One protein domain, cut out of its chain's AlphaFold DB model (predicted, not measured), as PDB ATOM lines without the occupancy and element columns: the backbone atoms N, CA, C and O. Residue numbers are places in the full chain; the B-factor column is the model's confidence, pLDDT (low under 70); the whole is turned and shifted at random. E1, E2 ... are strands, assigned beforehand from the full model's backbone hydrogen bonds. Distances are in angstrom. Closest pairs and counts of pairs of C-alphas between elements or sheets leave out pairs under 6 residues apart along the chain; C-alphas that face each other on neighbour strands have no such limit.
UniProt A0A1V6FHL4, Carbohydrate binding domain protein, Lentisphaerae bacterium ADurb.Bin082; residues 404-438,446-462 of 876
ATOM      1  N   PHE A 404     211.915 239.664 176.785       92.44
ATOM      2  CA  PHE A 404     211.199 240.439 177.791       92.44
ATOM      3  C   PHE A 404     209.706 240.388 177.529       92.44
ATOM      4  O   PHE A 404     209.250 240.713 176.438       92.44
ATOM      5  N   VAL A 405     208.942 240.086 178.570       90.50
ATOM      6  CA  VAL A 405     207.487 240.164 178.552       90.50
ATOM      7  C   VAL A 405     207.035 241.011 179.708       90.50
ATOM      8  O   VAL A 405     207.089 240.580 180.861       90.50
ATOM      9  N   VAL A 406     206.583 242.221 179.409       86.50
ATOM     10  CA  VAL A 406     206.204 243.183 180.440       86.50
ATOM     11  C   VAL A 406     204.743 243.540 180.276       86.50
ATOM     12  O   VAL A 406     204.327 244.212 179.333       86.50
ATOM     13  N   ARG A 407     203.951 243.066 181.237       83.31
ATOM     14  CA  ARG A 407     202.520 243.317 181.318       83.31
ATOM     15  C   ARG A 407     202.263 244.379 182.363       83.31
ATOM     16  O   ARG A 407     202.431 244.126 183.557       83.31
ATOM     17  N   SER A 408     201.885 245.566 181.902       75.06
ATOM     18  CA  SER A 408     201.737 246.745 182.746       75.06
ATOM     19  C   SER A 408     200.510 247.566 182.372       75.06
ATOM     20  O   SER A 408     200.088 247.602 181.220       75.06
ATOM     21  N   GLY A 409     199.932 248.228 183.376       65.69
ATOM     22  CA  GLY A 409     198.900 249.247 183.183       65.69
ATOM     23  C   GLY A 409     199.451 250.670 183.026       65.69
ATOM     24  O   GLY A 409     198.658 251.581 182.810       65.69
ATOM     25  N   TYR A 410     200.768 250.863 183.170       70.44
ATOM     26  CA  TYR A 410     201.467 252.150 183.068       70.44
ATOM     27  C   TYR A 410     202.746 252.030 182.229       70.44
ATOM     28  O   TYR A 410     203.230 250.931 181.961       70.44
ATOM     29  N   GLU A 411     203.311 253.184 181.882       73.75
ATOM     30  CA  GLU A 411     204.567 253.334 181.146       73.75
ATOM     31  C   GLU A 411     205.744 252.651 181.868       73.75
ATOM     32  O   GLU A 411     205.960 252.833 183.072       73.75
ATOM     33  N   ASN A 412     206.512 251.864 181.114       80.62
ATOM     34  CA  ASN A 412     207.744 251.213 181.551       80.62
ATOM     35  C   ASN A 412     208.961 251.889 180.915       80.62
ATOM     36  O   ASN A 412     208.860 252.631 179.937       80.62
ATOM     37  N   THR A 413     210.136 251.616 181.474       82.62
ATOM     38  CA  THR A 413     211.413 252.097 180.943       82.62
ATOM     39  C   THR A 413     212.326 250.924 180.614       82.62
ATOM     40  O   THR A 413     212.600 250.099 181.482       82.62
ATOM     41  N   PHE A 414     212.836 250.883 179.386       86.62
ATOM     42  CA  PHE A 414     213.770 249.891 178.862       86.62
ATOM     43  C   PHE A 414     214.996 250.606 178.308       86.62
ATOM     44  O   PHE A 414     214.922 251.246 177.257       86.62
ATOM     45  N   MET A 415     216.126 250.514 179.004       81.06
ATOM     46  CA  MET A 415     217.327 251.256 178.644       81.06
ATOM     47  C   MET A 415     218.568 250.381 178.531       81.06
ATOM     48  O   MET A 415     218.859 249.595 179.422       81.06
ATOM     49  N   ASN A 416     219.366 250.565 177.483       80.00
ATOM     50  CA  ASN A 416     220.709 249.975 177.391       80.00
ATOM     51  C   ASN A 416     220.764 248.443 177.567       80.00
ATOM     52  O   ASN A 416     221.790 247.914 177.992       80.00
ATOM     53  N   ASN A 417     219.680 247.717 177.281       85.38
ATOM     54  CA  ASN A 417     219.689 246.258 177.338       85.38
ATOM     55  C   ASN A 417     220.346 245.698 176.070       85.38
ATOM     56  O   ASN A 417     220.170 246.239 174.980       85.38
ATOM     57  N   LEU A 418     221.084 244.600 176.202       81.81
ATOM     58  CA  LEU A 418     221.634 243.844 175.083       81.81
ATOM     59  C   LEU A 418     220.872 242.525 174.973       81.81
ATOM     60  O   LEU A 418     220.941 241.701 175.880       81.81
ATOM     61  N   ILE A 419     220.159 242.338 173.866       85.56
ATOM     62  CA  ILE A 419     219.382 241.135 173.577       85.56
ATOM     63  C   ILE A 419     220.016 240.444 172.377       85.56
ATOM     64  O   ILE A 419     220.163 241.059 171.325       85.56
ATOM     65  N   VAL A 420     220.401 239.183 172.538       77.62
ATOM     66  CA  VAL A 420     221.103 238.395 171.520       77.62
ATOM     67  C   VAL A 420     220.358 237.081 171.281       77.62
ATOM     68  O   VAL A 420     220.058 236.384 172.240       77.62
ATOM     69  N   ASN A 421     220.098 236.698 170.032       78.00
ATOM     70  CA  ASN A 421     219.454 235.429 169.661       78.00
ATOM     71  C   ASN A 421     218.100 235.219 170.365       78.00
ATOM     72  O   ASN A 421     218.005 234.446 171.318       78.00
ATOM     73  N   ALA A 422     217.056 235.915 169.912       83.25
ATOM     74  CA  ALA A 422     215.707 235.789 170.467       83.25
ATOM     75  C   ALA A 422     214.635 235.848 169.375       83.25
ATOM     76  O   ALA A 422     214.818 236.506 168.356       83.25
ATOM     77  N   LYS A 423     213.470 235.238 169.598       83.38
ATOM     78  CA  LYS A 423     212.333 235.435 168.690       83.38
ATOM     79  C   LYS A 423     211.756 236.840 168.845       83.38
ATOM     80  O   LYS A 423     211.575 237.573 167.879       83.38
ATOM     81  N   VAL A 424     211.516 237.251 170.087       86.31
ATOM     82  CA  VAL A 424     210.987 238.580 170.412       86.31
ATOM     83  C   VAL A 424     211.894 239.253 171.430       86.31
ATOM     84  O   VAL A 424     212.287 238.628 172.413       86.31
ATOM     85  N   GLY A 425     212.215 240.524 171.211       88.19
ATOM     86  CA  GLY A 425     212.954 241.357 172.152       88.19
ATOM     87  C   GLY A 425     212.063 241.789 173.316       88.19
ATOM     88  O   GLY A 425     212.171 241.257 174.417       88.19
ATOM     89  N   PHE A 426     211.147 242.716 173.053       88.12
ATOM     90  CA  PHE A 426     210.160 243.240 173.989       88.12
ATOM     91  C   PHE A 426     208.742 242.874 173.533       88.12
ATOM     92  O   PHE A 426     208.248 243.387 172.532       88.12
ATOM     93  N   ALA A 427     208.064 242.011 174.286       86.38
ATOM     94  CA  ALA A 427     206.635 241.746 174.165       86.38
ATOM     95  C   ALA A 427     205.867 242.614 175.177       86.38
ATOM     96  O   ALA A 427     205.943 242.400 176.394       86.38
ATOM     97  N   LEU A 428     205.150 243.620 174.674       82.56
ATOM     98  CA  LEU A 428     204.529 244.680 175.478       82.56
ATOM     99  C   LEU A 428     202.996 244.601 175.394       82.56
ATOM    100  O   LEU A 428     202.431 244.286 174.344       82.56
ATOM    101  N   SER A 429     202.299 244.886 176.499       72.38
ATOM    102  CA  SER A 429     200.824 244.860 176.577       72.38
ATOM    103  C   SER A 429     200.258 246.173 177.141       72.38
ATOM    104  O   SER A 429     200.865 246.731 178.048       72.38
ATOM    105  N   GLY A 430     199.079 246.627 176.688       62.53
ATOM    106  CA  GLY A 430     198.452 247.895 177.112       62.53
ATOM    107  C   GLY A 430     197.457 248.450 176.077       62.53
ATOM    108  O   GLY A 430     197.263 247.834 175.033       62.53
ATOM    109  N   GLN A 431     196.811 249.598 176.347       53.97
ATOM    110  CA  GLN A 431     195.879 250.229 175.383       53.97
ATOM    111  C   GLN A 431     196.586 250.890 174.188       53.97
ATOM    112  O   GLN A 431     195.980 251.011 173.128       53.97
ATOM    113  N   ALA A 432     197.859 251.260 174.341       53.69
ATOM    114  CA  ALA A 432     198.727 251.722 173.260       53.69
ATOM    115  C   ALA A 432     200.186 251.280 173.529       53.69
ATOM    116  O   ALA A 432     201.000 252.073 173.993       53.69
ATOM    117  N   PRO A 433     200.522 249.991 173.345       54.69
ATOM    118  CA  PRO A 433     201.841 249.457 173.711       54.69
ATOM    119  C   PRO A 433     202.949 250.112 172.877       54.69
ATOM    120  O   PRO A 433     202.762 250.327 171.678       54.69
ATOM    121  N   GLY A 434     204.070 250.482 173.505       53.03
ATOM    122  CA  GLY A 434     205.115 251.308 172.890       53.03
ATOM    123  C   GLY A 434     204.793 252.811 172.788       53.03
ATOM    124  O   GLY A 434     205.710 253.616 172.644       53.03
ATOM    125  N   GLN A 435     203.531 253.239 172.936       50.38
ATOM    126  CA  GLN A 435     203.154 254.659 172.981       50.38
ATOM    127  C   GLN A 435     203.140 255.147 174.439       50.38
ATOM    128  O   GLN A 435     202.154 254.991 175.155       50.38
ATOM    129  N   GLY A 436     204.264 255.716 174.882       57.91
ATOM    130  CA  GLY A 436     204.464 256.255 176.240       57.91
ATOM    131  C   GLY A 436     205.570 255.552 177.032       57.91
ATOM    132  O   GLY A 436     206.023 256.058 178.053       57.91
ATOM    133  N   GLU A 437     206.057 254.407 176.555       74.38
ATOM    134  CA  GLU A 437     207.195 253.713 177.160       74.38
ATOM    135  C   GLU A 437     208.518 254.351 176.718       74.38
ATOM    136  O   GLU A 437     208.699 254.710 175.554       74.38
ATOM    137  N   LEU A 438     209.472 254.472 177.642       72.94
ATOM    138  CA  LEU A 438     210.823 254.915 177.306       72.94
ATOM    139  C   LEU A 438     211.652 253.702 176.886       72.94
ATOM    140  O   LEU A 438     212.170 252.991 177.742       72.94
ATOM    141  N   ASN A 446     220.347 239.588 166.270       65.00
ATOM    142  CA  ASN A 446     219.636 238.397 165.801       65.00
ATOM    143  C   ASN A 446     218.316 238.176 166.574       65.00
ATOM    144  O   ASN A 446     218.116 237.155 167.230       65.00
ATOM    145  N   VAL A 447     217.455 239.197 166.561       75.12
ATOM    146  CA  VAL A 447     216.146 239.177 167.226       75.12
ATOM    147  C   VAL A 447     215.067 239.342 166.177       75.12
ATOM    148  O   VAL A 447     215.089 240.375 165.533       75.12
ATOM    149  N   GLU A 448     214.140 238.404 165.974       79.88
ATOM    150  CA  GLU A 448     213.189 238.505 164.843       79.88
ATOM    151  C   GLU A 448     212.278 239.735 164.964       79.88
ATOM    152  O   GLU A 448     212.122 240.499 164.010       79.88
ATOM    153  N   HIS A 449     211.746 239.968 166.165       82.81
ATOM    154  CA  HIS A 449     210.865 241.091 166.483       82.81
ATOM    155  C   HIS A 449     211.373 241.863 167.720       82.81
ATOM    156  O   HIS A 449     211.044 241.483 168.842       82.81
ATOM    157  N   PRO A 450     212.163 242.945 167.570       80.75
ATOM    158  CA  PRO A 450     212.657 243.771 168.666       80.75
ATOM    159  C   PRO A 450     211.556 244.268 169.585       80.75
ATOM    160  O   PRO A 450     211.708 244.165 170.797       80.75
ATOM    161  N   ILE A 451     210.423 244.698 169.018       82.81
ATOM    162  CA  ILE A 451     209.214 245.044 169.767       82.81
ATOM    163  C   ILE A 451     208.000 244.408 169.106       82.81
ATOM    164  O   ILE A 451     207.764 244.575 167.906       82.81
ATOM    165  N   ALA A 452     207.193 243.731 169.911       78.62
ATOM    166  CA  ALA A 452     205.931 243.147 169.501       78.62
ATOM    167  C   ALA A 452     204.819 243.430 170.517       78.62
ATOM    168  O   ALA A 452     205.050 243.544 171.724       78.62
ATOM    169  N   LEU A 453     203.582 243.481 170.022       72.69
ATOM    170  CA  LEU A 453     202.395 243.369 170.862       72.69
ATOM    171  C   LEU A 453     202.317 241.950 171.446       72.69
ATOM    172  O   LEU A 453     202.348 240.970 170.692       72.69
ATOM    173  N   ASP A 454     202.175 241.843 172.774       69.75
ATOM    174  CA  ASP A 454     201.998 240.560 173.477       69.75
ATOM    175  C   ASP A 454     200.883 239.740 172.795       69.75
ATOM    176  O   ASP A 454     199.794 240.252 172.516       69.75
ATOM    177  N   ARG A 455     201.163 238.456 172.530       66.19
ATOM    178  CA  ARG A 455     200.288 237.435 171.908       66.19
ATOM    179  C   ARG A 455     199.986 237.533 170.413       66.19
ATOM    180  O   ARG A 455     199.551 236.527 169.861       66.19
ATOM    181  N   ASN A 456     200.213 238.667 169.753       64.56
ATOM    182  CA  ASN A 456     199.807 238.838 168.349       64.56
ATOM    183  C   ASN A 456     200.969 239.115 167.385       64.56
ATOM    184  O   ASN A 456     200.711 239.270 166.194       64.56
ATOM    185  N   LEU A 457     202.215 239.191 167.883       63.31
ATOM    186  CA  LEU A 457     203.461 239.430 167.124       63.31
ATOM    187  C   LEU A 457     203.425 240.634 166.162       63.31
ATOM    188  O   LEU A 457     204.332 240.824 165.356       63.31
ATOM    189  N   GLN A 458     202.387 241.471 166.237       56.75
ATOM    190  CA  GLN A 458     202.303 242.686 165.451       56.75
ATOM    191  C   GLN A 458     203.384 243.646 165.943       56.75
ATOM    192  O   GLN A 458     203.520 243.804 167.163       56.75
ATOM    193  N   PRO A 459     204.131 244.296 165.033       56.12
ATOM    194  CA  PRO A 459     205.077 245.329 165.419       56.12
ATOM    195  C   PRO A 459     204.360 246.381 166.265       56.12
ATOM    196  O   PRO A 459     203.372 246.973 165.821       56.12
ATOM    197  N   ALA A 460     204.825 246.593 167.494       55.50
ATOM    198  CA  ALA A 460     204.367 247.736 168.271       55.50
ATOM    199  C   ALA A 460     205.018 249.005 167.702       55.50
ATOM    200  O   ALA A 460     206.119 248.953 167.149       55.50
ATOM    201  N   CYS A 461     204.352 250.156 167.816       47.69
ATOM    202  CA  CYS A 461     204.958 251.422 167.423       47.69
ATOM    203  C   CYS A 461     206.114 251.735 168.377       47.69
ATOM    204  O   CYS A 461     205.901 252.156 169.507       47.69
ATOM    205  N   GLY A 462     207.331 251.536 167.895       44.53
ATOM    206  CA  GLY A 462     208.565 251.911 168.558       44.53
ATOM    207  C   GLY A 462     209.684 251.750 167.544       44.53
ATOM    208  O   GLY A 462     209.793 250.727 166.872       44.53
TER     209      GLY A 462
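Overview. This is residues 404 to 438 and 446 to 462 of the 876 residues of the protein "Carbohydrate binding domain protein" of Lentisphaerae bacterium ADurb.Bin082 (UniProt A0A1V6FHL4). Three parallel strands lie side by side in a small, twisted sheet, with E3 in the middle and E1 and E4 at its edges. Between E1 and E3 the chain swings out in a wide loop over one face of the sheet; this loop holds the short strand E2, which runs back the other way and keeps clear of the sheet, and E3 then bends sharply to come into line beside E4. The printed part has 52 residues, with no named helix and four named strands, E1, E2, E3 and E4 along the chain; the sheet's order is E1, E3, E4, and the class is all strand. The whole is compact, with a radius of gyration of the C-alphas of 10.3 A and spans of 28 by 24 by 16 A.

Arrangement. E1, residues 404 to 408, is an edge strand and the parallel neighbour of E3, residues 418 to 429, with 17 degrees between their directions. The C-alphas of Val 405 and Ala 427 face each other at 4.7 A, and N 427 and O 404, 2.8 A apart, are within hydrogen-bond range, as are N 404 and O 425 at 2.9 A. E2, residues 413 to 415, pairs with no named strand and is apart from E1 and from E3. E3 is the inner strand and bends by 120 degrees at residue 421. Its other neighbour is E4, residues 446 to 453, also parallel, at 5 degrees. The C-alphas of Gly 425 and Pro 450 face each other at 4.3 A; N 426 and O 450, at 2.7 A, and N 452 and O 426, at 2.8 A, are within hydrogen-bond range. E4 is the second edge strand and is apart from E1 and from E2.

Along the chain. E1 begins at C-alpha 404, at (211.199, 240.439, 177.791), and measures 12.4 A from first to last C-alpha. E2 has three residues, Thr 413 to Met 415. E3, the longest strand with 12 residues, starts at C-alpha 418, at (221.634, 243.844, 175.083), and measures 20.9 A. E4 measures 18.6 A and ends at C-alpha 453, at (202.395, 243.369, 170.862).

Size, cuts and confidence. The two C-alphas farthest apart are those of Gly 409 and Asn 446, at 29.2 A. The links from E1 to E2 and from E2 to E3 are tight. The link from E3 to E4 runs across the cut: residues 439 to 445 are not printed, and C-alphas 438 and 446 are 22.0 A apart. The mean pLDDT of the printed part is 73.1; it is under 70 at residue 409, residues 430 to 436, residue 446 and residues 454 to 462.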